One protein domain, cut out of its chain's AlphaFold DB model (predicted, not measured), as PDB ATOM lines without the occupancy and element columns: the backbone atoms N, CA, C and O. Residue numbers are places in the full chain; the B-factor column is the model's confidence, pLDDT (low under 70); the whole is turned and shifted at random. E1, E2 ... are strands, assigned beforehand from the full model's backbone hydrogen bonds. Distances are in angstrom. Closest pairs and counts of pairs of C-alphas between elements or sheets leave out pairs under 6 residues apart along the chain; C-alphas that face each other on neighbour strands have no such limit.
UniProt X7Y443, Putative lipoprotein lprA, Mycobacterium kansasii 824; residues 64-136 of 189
ATOM      1  N   SER A  64     166.506 138.465 179.420       96.56
ATOM      2  CA  SER A  64     167.377 139.632 179.306       96.56
ATOM      3  C   SER A  64     168.830 139.181 179.460       96.56
ATOM      4  O   SER A  64     169.229 138.646 180.496       96.56
ATOM      5  N   LEU A  65     169.617 139.343 178.401       94.88
ATOM      6  CA  LEU A  65     171.017 138.948 178.296       94.88
ATOM      7  C   LEU A  65     171.887 140.197 178.192       94.88
ATOM      8  O   LEU A  65     171.625 141.102 177.402       94.88
ATOM      9  N   THR A  66     172.981 140.221 178.946       95.06
ATOM     10  CA  THR A  66     174.046 141.213 178.793       95.06
ATOM     11  C   THR A  66     175.391 140.511 178.857       95.06
ATOM     12  O   THR A  66     175.680 139.791 179.812       95.06
ATOM     13  N   VAL A  67     176.231 140.755 177.857       93.56
ATOM     14  CA  VAL A  67     177.609 140.272 177.813       93.56
ATOM     15  C   VAL A  67     178.516 141.331 178.424       93.56
ATOM     16  O   VAL A  67     178.519 142.489 178.006       93.56
ATOM     17  N   GLN A  68     179.289 140.938 179.434       91.06
ATOM     18  CA  GLN A  68     180.288 141.800 180.058       91.06
ATOM     19  C   GLN A  68     181.673 141.485 179.489       91.06
ATOM     20  O   GLN A  68     182.110 140.336 179.499       91.06
ATOM     21  N   GLY A  69     182.378 142.513 179.016       87.88
ATOM     22  CA  GLY A  69     183.680 142.348 178.368       87.88
ATOM     23  C   GLY A  69     183.560 141.811 176.940       87.88
ATOM     24  O   GLY A  69     182.627 142.154 176.219       87.88
ATOM     25  N   SER A  70     184.532 141.000 176.521       80.75
ATOM     26  CA  SER A  70     184.549 140.366 175.201       80.75
ATOM     27  C   SER A  70     184.544 138.853 175.368       80.75
ATOM     28  O   SER A  70     185.440 138.294 176.001       80.75
ATOM     29  N   VAL A  71     183.523 138.205 174.807       83.38
ATOM     30  CA  VAL A  71     183.414 136.747 174.747       83.38
ATOM     31  C   VAL A  71     183.733 136.328 173.311       83.38
ATOM     32  O   VAL A  71     183.023 136.747 172.394       83.38
ATOM     33  N   PRO A  72     184.810 135.554 173.079       79.56
ATOM     34  CA  PRO A  72     185.166 135.102 171.740       79.56
ATOM     35  C   PRO A  72     184.002 134.385 171.058       79.56
ATOM     36  O   PRO A  72     183.313 133.584 171.681       79.56
ATOM     37  N   ASN A  73     183.819 134.662 169.766       76.12
ATOM     38  CA  ASN A  73     182.794 134.057 168.909       76.12
ATOM     39  C   ASN A  73     181.335 134.338 169.314       76.12
ATOM     40  O   ASN A  73     180.428 133.754 168.730       76.12
ATOM     41  N   LEU A  74     181.091 135.265 170.246       85.75
ATOM     42  CA  LEU A  74     179.748 135.714 170.594       85.75
ATOM     43  C   LEU A  74     179.504 137.109 170.011       85.75
ATOM     44  O   LEU A  74     180.028 138.107 170.502       85.75
ATOM     45  N   ALA A  75     178.720 137.174 168.934       87.25
ATOM     46  CA  ALA A  75     178.411 138.440 168.268       87.25
ATOM     47  C   ALA A  75     177.362 139.268 169.026       87.25
ATOM     48  O   ALA A  75     177.377 140.494 168.951       87.25
ATOM     49  N   VAL A  76     176.450 138.617 169.754       91.94
ATOM     50  CA  VAL A  76     175.444 139.301 170.573       91.94
ATOM     51  C   VAL A  76     176.089 139.884 171.829       91.94
ATOM     52  O   VAL A  76     176.889 139.235 172.493       91.94
ATOM     53  N   THR A  77     175.733 141.119 172.169       93.38
ATOM     54  CA  THR A  77     176.215 141.816 173.378       93.38
ATOM     55  C   THR A  77     175.090 142.137 174.349       93.38
ATOM     56  O   THR A  77     175.307 142.168 175.561       93.38
ATOM     57  N   LYS A  78     173.879 142.336 173.825       96.06
ATOM     58  CA  LYS A  78     172.640 142.463 174.588       96.06
ATOM     59  C   LYS A  78     171.521 141.756 173.850       96.06
ATOM     60  O   LYS A  78     171.511 141.767 172.621       96.06
ATOM     61  N   LEU A  79     170.585 141.185 174.591       96.50
ATOM     62  CA  LEU A  79     169.331 140.672 174.053       96.50
ATOM     63  C   LEU A  79     168.227 140.876 175.083       96.50
ATOM     64  O   LEU A  79     168.468 140.721 176.277       96.50
ATOM     65  N   ASP A  80     167.040 141.219 174.611       98.25
ATOM     66  CA  ASP A  80     165.831 141.328 175.420       98.25
ATOM     67  C   ASP A  80     164.661 140.787 174.598       98.25
ATOM     68  O   ASP A  80     164.397 141.283 173.496       98.25
ATOM     69  N   GLY A  81     164.022 139.718 175.062       98.06
ATOM     70  CA  GLY A  81     163.009 139.039 174.265       98.06
ATOM     71  C   GLY A  81     162.322 137.882 174.963       98.06
ATOM     72  O   GLY A  81     162.697 137.466 176.054       98.06
ATOM     73  N   ASP A  82     161.317 137.340 174.295       98.50
ATOM     74  CA  ASP A  82     160.505 136.235 174.778       98.50
ATOM     75  C   ASP A  82     160.802 134.970 173.978       98.50
ATOM     76  O   ASP A  82     160.999 135.015 172.761       98.50
ATOM     77  N   VAL A  83     160.813 133.833 174.667       97.81
ATOM     78  CA  VAL A  83     161.013 132.500 174.094       97.81
ATOM     79  C   VAL A  83     159.875 131.598 174.552       97.81
ATOM     80  O   VAL A  83     159.492 131.629 175.719       97.81
ATOM     81  N   SER A  84     159.363 130.759 173.656       97.75
ATOM     82  CA  SER A  84     158.453 129.657 173.981       97.75
ATOM     83  C   SER A  84     158.862 128.406 173.214       97.75
ATOM     84  O   SER A  84     159.355 128.510 172.098       97.75
ATOM     85  N   ASN A  85     158.649 127.224 173.793       95.69
ATOM     86  CA  ASN A  85     158.810 125.929 173.117       95.69
ATOM     87  C   ASN A  85     157.481 125.175 172.928       95.69
ATOM     88  O   ASN A  85     157.468 124.070 172.392       95.69
ATOM     89  N   THR A  86     156.361 125.755 173.375       93.81
ATOM     90  CA  THR A  86     155.038 125.123 173.342       93.81
ATOM     91  C   THR A  86     154.018 126.073 172.701       93.81
ATOM     92  O   THR A  86     153.894 127.214 173.151       93.81
ATOM     93  N   PRO A  87     153.255 125.643 171.675       93.38
ATOM     94  CA  PRO A  87     153.255 124.314 171.047       93.38
ATOM     95  C   PRO A  87     154.446 124.047 170.109       93.38
ATOM     96  O   PRO A  87     154.591 122.920 169.644       93.38
ATOM     97  N   GLN A  88     155.252 125.062 169.797       94.62
ATOM     98  CA  GLN A  88     156.440 124.993 168.941       94.62
ATOM     99  C   GLN A  88     157.482 126.000 169.446       94.62
ATOM    100  O   GLN A  88     157.134 126.926 170.185       94.62
ATOM    101  N   THR A  89     158.740 125.845 169.026       96.62
ATOM    102  CA  THR A  89     159.816 126.790 169.351       96.62
ATOM    103  C   THR A  89     159.649 128.095 168.586       96.62
ATOM    104  O   THR A  89     159.745 128.120 167.360       96.62
ATOM    105  N   VAL A  90     159.449 129.182 169.323       97.94
ATOM    106  CA  VAL A  90     159.373 130.549 168.810       97.94
ATOM    107  C   VAL A  90     160.142 131.494 169.722       97.94
ATOM    108  O   VAL A  90     160.243 131.268 170.930       97.94
ATOM    109  N   ALA A  91     160.663 132.575 169.154       98.25
ATOM    110  CA  ALA A  91     161.204 133.679 169.932       98.25
ATOM    111  C   ALA A  91     161.010 135.012 169.218       98.25
ATOM    112  O   ALA A  91     160.905 135.070 167.999       98.25
ATOM    113  N   THR A  92     160.976 136.100 169.972       98.44
ATOM    114  CA  THR A  92     160.932 137.454 169.417       98.44
ATOM    115  C   THR A  92     161.586 138.416 170.385       98.44
ATOM    116  O   THR A  92     161.518 138.221 171.596       98.44
ATOM    117  N   GLY A  93     162.195 139.477 169.875       98.25
ATOM    118  CA  GLY A  93     162.791 140.478 170.744       98.25
ATOM    119  C   GLY A  93     163.716 141.426 170.019       98.25
ATOM    120  O   GLY A  93     163.613 141.644 168.810       98.25
ATOM    121  N   THR A  94     164.630 141.987 170.795       98.25
ATOM    122  CA  THR A  94     165.690 142.874 170.339       98.25
ATOM    123  C   THR A  94     167.051 142.306 170.704       98.25
ATOM    124  O   THR A  94     167.198 141.610 171.709       98.25
ATOM    125  N   ALA A  95     168.052 142.594 169.884       96.75
ATOM    126  CA  ALA A  95     169.431 142.224 170.136       96.75
ATOM    127  C   ALA A  95     170.379 143.318 169.643       96.75
ATOM    128  O   ALA A  95     170.192 143.876 168.562       96.75
ATOM    129  N   THR A  96     171.430 143.574 170.418       96.38
ATOM    130  CA  THR A  96     172.583 144.372 169.992       96.38
ATOM    131  C   THR A  96     173.690 143.417 169.560       96.38
ATOM    132  O   THR A  96     174.235 142.682 170.391       96.38
ATOM    133  N   LEU A  97     174.053 143.434 168.279       92.69
ATOM    134  CA  LEU A  97     175.105 142.601 167.696       92.69
ATOM    135  C   LEU A  97     176.351 143.422 167.372       92.69
ATOM    136  O   LEU A  97     176.258 144.609 167.077       92.69
ATOM    137  N   VAL A  98     177.517 142.789 167.356       89.44
ATOM    138  CA  VAL A  98     178.743 143.371 166.801       89.44
ATOM    139  C   VAL A  98     178.855 142.970 165.333       89.44
ATOM    140  O   VAL A  98     179.184 141.829 165.016       89.44
ATOM    141  N   VAL A  99     178.614 143.922 164.429       85.31
ATOM    142  CA  VAL A  99     178.805 143.744 162.984       85.31
ATOM    143  C   VAL A  99     180.087 144.467 162.574       85.31
ATOM    144  O   VAL A  99     180.191 145.697 162.610       85.31
ATOM    145  N   GLY A 100     181.117 143.692 162.229       84.62
ATOM    146  CA  GLY A 100     182.465 144.221 162.029       84.62
ATOM    147  C   GLY A 100     183.046 144.766 163.337       84.62
ATOM    148  O   GLY A 100     183.501 143.998 164.177       84.62
ATOM    149  N   LYS A 101     183.057 146.093 163.504       82.25
ATOM    150  CA  LYS A 101     183.518 146.773 164.734       82.25
ATOM    151  C   LYS A 101     182.430 147.594 165.427       82.25
ATOM    152  O   LYS A 101     182.705 148.198 166.460       82.25
ATOM    153  N   ASN A 102     181.230 147.643 164.856       88.25
ATOM    154  CA  ASN A 102     180.176 148.535 165.315       88.25
ATOM    155  C   ASN A 102     179.051 147.733 165.975       88.25
ATOM    156  O   ASN A 102     178.668 146.688 165.441       88.25
ATOM    157  N   PRO A 103     178.508 148.210 167.106       91.62
ATOM    158  CA  PRO A 103     177.265 147.683 167.634       91.62
ATOM    159  C   PRO A 103     176.106 148.060 166.701       91.62
ATOM    160  O   PRO A 103     176.026 149.195 166.230       91.62
ATOM    161  N   VAL A 104     175.217 147.107 166.448       95.62
ATOM    162  CA  VAL A 104     173.999 147.270 165.652       95.62
ATOM    163  C   VAL A 104     172.834 146.735 166.468       95.62
ATOM    164  O   VAL A 104     172.826 145.562 166.840       95.62
ATOM    165  N   ASP A 105     171.864 147.601 166.747       96.94
ATOM    166  CA  ASP A 105     170.601 147.202 167.358       96.94
ATOM    167  C   ASP A 105     169.666 146.666 166.278       96.94
ATOM    168  O   ASP A 105     169.548 147.239 165.196       96.94
ATOM    169  N   SER A 106     169.000 145.563 166.588       97.38
ATOM    170  CA  SER A 106     168.077 144.898 165.680       97.38
ATOM    171  C   SER A 106     166.922 144.277 166.443       97.38
ATOM    172  O   SER A 106     167.015 143.983 167.638       97.38
ATOM    173  N   LYS A 107     165.831 144.051 165.733       98.38
ATOM    174  CA  LYS A 107     164.735 143.185 166.130       98.38
ATOM    175  C   LYS A 107     164.913 141.836 165.458       98.38
ATOM    176  O   LYS A 107     165.440 141.738 164.346       98.38
ATOM    177  N   PHE A 108     164.439 140.791 166.117       97.88
ATOM    178  CA  PHE A 108     164.430 139.452 165.553       97.88
ATOM    179  C   PHE A 108     163.117 138.735 165.843       97.88
ATOM    180  O   PHE A 108     162.438 139.028 166.829       97.88
ATOM    181  N   VAL A 109     162.786 137.784 164.978       98.19
ATOM    182  CA  VAL A 109     161.714 136.809 165.168       98.19
ATOM    183  C   VAL A 109     162.252 135.447 164.747       98.19
ATOM    184  O   VAL A 109     162.760 135.297 163.641       98.19
ATOM    185  N   TYR A 110     162.142 134.461 165.625       98.00
ATOM    186  CA  TYR A 110     162.346 133.055 165.317       98.00
ATOM    187  C   TYR A 110     160.981 132.381 165.227       98.00
ATOM    188  O   TYR A 110     160.246 132.330 166.217       98.00
ATOM    189  N   VAL A 111     160.633 131.873 164.051       97.62
ATOM    190  CA  VAL A 111     159.359 131.190 163.801       97.62
ATOM    191  C   VAL A 111     159.541 130.185 162.674       97.62
ATOM    192  O   VAL A 111     160.335 130.413 161.765       97.62
ATOM    193  N   ASP A 112     158.856 129.045 162.764       95.44
ATOM    194  CA  ASP A 112     158.898 127.968 161.766       95.44
ATOM    195  C   ASP A 112     160.322 127.489 161.409       95.44
ATOM    196  O   ASP A 112     160.594 127.049 160.296       95.44
ATOM    197  N   GLY A 113     161.252 127.560 162.372       94.94
ATOM    198  CA  GLY A 113     162.657 127.170 162.195       94.94
ATOM    199  C   GLY A 113     163.546 128.234 161.542       94.94
ATOM    200  O   GLY A 113     164.751 128.016 161.397       94.94
ATOM    201  N   HIS A 114     162.984 129.384 161.175       97.69
ATOM    202  CA  HIS A 114     163.685 130.476 160.510       97.69
ATOM    203  C   HIS A 114     163.996 131.626 161.467       97.69
ATOM    204  O   HIS A 114     163.217 131.910 162.378       97.69
ATOM    205  N   LEU A 115     165.124 132.305 161.241       97.62
ATOM    206  CA  LEU A 115     165.447 133.569 161.905       97.62
ATOM    207  C   LEU A 115     165.196 134.734 160.948       97.62
ATOM    208  O   LEU A 115     165.869 134.869 159.931       97.62
ATOM    209  N   TYR A 116     164.291 135.622 161.329       98.19
ATOM    210  CA  TYR A 116     164.055 136.891 160.659       98.19
ATOM    211  C   TYR A 116     164.657 138.023 161.484       98.19
ATOM    212  O   TYR A 116     164.501 138.037 162.705       98.19
ATOM    213  N   SER A 117     165.301 139.000 160.850       97.75
ATOM    214  CA  SER A 117     165.806 140.190 161.547       97.75
ATOM    215  C   SER A 117     165.882 141.411 160.636       97.75
ATOM    216  O   SER A 117     166.064 141.279 159.428       97.75
ATOM    217  N   ASP A 118     165.763 142.600 161.222       97.56
ATOM    218  CA  ASP A 118     165.961 143.886 160.546       97.56
ATOM    219  C   ASP A 118     167.397 144.429 160.680       97.56
ATOM    220  O   ASP A 118     167.659 145.593 160.388       97.56
ATOM    221  N   VAL A 119     168.356 143.587 161.095       95.00
ATOM    222  CA  VAL A 119     169.758 143.986 161.327       95.00
ATOM    223  C   VAL A 119     170.441 144.588 160.090       95.00
ATOM    224  O   VAL A 119     171.356 145.397 160.232       95.00
ATOM    225  N   ALA A 120     170.020 144.211 158.878       93.44
ATOM    226  CA  ALA A 120     170.557 144.765 157.633       93.44
ATOM    227  C   ALA A 120     169.885 146.080 157.199       93.44
ATOM    228  O   ALA A 120     170.551 146.925 156.600       93.44
ATOM    229  N   ASP A 121     168.590 146.245 157.480       95.25
ATOM    230  CA  ASP A 121     167.785 147.415 157.115       95.25
ATOM    231  C   ASP A 121     166.704 147.650 158.187       95.25
ATOM    232  O   ASP A 121     165.692 146.940 158.197       95.25
ATOM    233  N   PRO A 122     166.905 148.603 159.120       94.88
ATOM    234  CA  PRO A 122     166.006 148.810 160.251       94.88
ATOM    235  C   PRO A 122     164.543 149.001 159.834       94.88
ATOM    236  O   PRO A 122     164.206 149.904 159.069       94.88
ATOM    237  N   GLY A 123     163.647 148.183 160.393       95.19
ATOM    238  CA  GLY A 123     162.226 148.162 160.032       95.19
ATOM    239  C   GLY A 123     161.847 147.209 158.891       95.19
ATOM    240  O   GLY A 123     160.653 146.953 158.718       95.19
ATOM    241  N   THR A 124     162.816 146.622 158.182       97.69
ATOM    242  CA  THR A 124     162.594 145.624 157.126       97.69
ATOM    243  C   THR A 124     163.190 144.279 157.538       97.69
ATOM    244  O   THR A 124     164.403 144.104 157.574       97.69
ATOM    245  N   TYR A 125     162.341 143.287 157.811       97.88
ATOM    246  CA  TYR A 125     162.810 141.947 158.172       97.88
ATOM    247  C   TYR A 125     163.325 141.180 156.948       97.88
ATOM    248  O   TYR A 125     162.580 140.943 155.995       97.88
ATOM    249  N   ALA A 126     164.577 140.737 157.015       98.12
ATOM    250  CA  ALA A 126     165.154 139.750 156.112       98.12
ATOM    251  C   ALA A 126     165.082 138.344 156.729       98.12
ATOM    252  O   ALA A 126     165.198 138.199 157.947       98.12
ATOM    253  N   ASP A 127     164.909 137.321 155.890       97.88
ATOM    254  CA  ASP A 127     165.000 135.906 156.275       97.88
ATOM    255  C   ASP A 127     166.467 135.453 156.221       97.88
ATOM    256  O   ASP A 127     167.094 135.479 155.158       97.88
ATOM    257  N   TYR A 128     167.017 135.045 157.363       95.94
ATOM    258  CA  TYR A 128     168.381 134.528 157.491       95.94
ATOM    259  C   TYR A 128     168.449 132.994 157.397       95.94
ATOM    260  O   TYR A 128     169.507 132.401 157.620       95.94
ATOM    261  N   GLY A 129     167.349 132.341 157.018       96.75
ATOM    262  CA  GLY A 129     167.251 130.903 156.826       96.75
ATOM    263  C   GLY A 129     167.173 130.151 158.149       96.75
ATOM    264  O   GLY A 129     166.603 130.640 159.122       96.75
ATOM    265  N   ASN A 130     167.753 128.947 158.178       96.12
ATOM    266  CA  ASN A 130     167.716 128.059 159.338       96.12
ATOM    267  C   ASN A 130     168.292 128.739 160.589       96.12
ATOM    268  O   ASN A 130     169.511 128.823 160.760       96.12
ATOM    269  N   GLY A 131     167.416 129.161 161.501       92.88
ATOM    270  CA  GLY A 131     167.821 129.890 162.695       92.88
ATOM    271  C   GLY A 131     168.708 129.051 163.613       92.88
ATOM    272  O   GLY A 131     169.622 129.596 164.221       92.88
ATOM    273  N   ALA A 132     168.540 127.723 163.634       91.62
ATOM    274  CA  ALA A 132     169.375 126.829 164.441       91.62
ATOM    275  C   ALA A 132     170.838 126.753 163.962       91.62
ATOM    276  O   ALA A 132     171.707 126.354 164.734       91.62
ATOM    277  N   SER A 133     171.134 127.157 162.720       91.12
ATOM    278  CA  SER A 133     172.513 127.317 162.232       91.12
ATOM    279  C   SER A 133     173.193 128.589 162.753       91.12
ATOM    280  O   SER A 133     174.405 128.710 162.621       91.12
ATOM    281  N   ILE A 134     172.428 129.524 163.328       89.19
ATOM    282  CA  ILE A 134     172.926 130.759 163.953       89.19
ATOM    283  C   ILE A 134     172.887 130.598 165.475       89.19
ATOM    284  O   ILE A 134     173.900 130.750 166.151       89.19
ATOM    285  N   TYR A 135     171.713 130.260 166.010       89.31
ATOM    286  CA  TYR A 135     171.502 129.893 167.402       89.31
ATOM    287  C   TYR A 135     170.264 128.999 167.537       89.31
ATOM    288  O   TYR A 135     169.158 129.367 167.139       89.31
ATOM    289  N   ASP A 136     170.433 127.824 168.139       90.62
ATOM    290  CA  ASP A 136     169.329 126.905 168.415       90.62
ATOM    291  C   ASP A 136     168.543 127.347 169.662       90.62
ATOM    292  O   ASP A 136     168.811 126.901 170.780       90.62
TER     293      ASP A 136
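What this domain is: This is residues 64 to 136 of the 189 residues of the protein "Putative lipoprotein lprA" of Mycobacterium kansasii 824 (UniProt X7Y443). One antiparallel sheet is folded into a trough: three long strands side by side, E2, E3 and E4, each bend sharply along their length, with short E1 along one edge and short E5 and E6 along the other. The end of the printed part, residues 131 to 136, folds back on the hollow side. The 73 printed residues include six named strands and no named helix, all strand in class; E1 to E6 form a meander, each strand the antiparallel neighbour of the one before, in the order E1, E2, E3, E4, E5, E6. The whole is compact, with a radius of gyration of the C-alphas of 12.2 A and spans of 36 by 24 by 19 A.

Where its parts are: E3, residues 90 to 99, measures 24.2 A, and E4, residues 102 to 111, 27.1 A. E2, residues 76 to 84, measures 19.8 A. E1, residues 64 to 66, begins at C-alpha 64 (167.377, 139.632, 179.306). E5 is residues 114 to 117; E6, residues 126 to 130, ends at C-alpha 130 (167.716, 128.059, 159.338).

How they stand to each other: The sheet is twisted, with C-alphas up to 7.0 A off its best plane. E2 bends by 67 degrees at residue 80, E3 by 71 degrees at 93 and E4 by 53 degrees at 105. In hairpin E3 and E4, at 160 degrees, N 110 and O 91 are 2.7 A apart. In hairpin E2 and E3, at 174 degrees, N 82 and O 92 are 2.8 A apart. Edge strand E1 pairs with E2 through N 65 and O 79, 2.8 A. E5 pairs with E4 through N 116 and O 109, 2.8 A, and with edge strand E6 through N 128 and O 115, 2.8 A. E1 and E6 are apart.

The domain as a whole: The farthest C-alphas, of Pro 87 and Lys 101, are 38.2 A apart. The printed part has no cut and no long link. Its mean pLDDT is 93.8, and no printed residue is under 70.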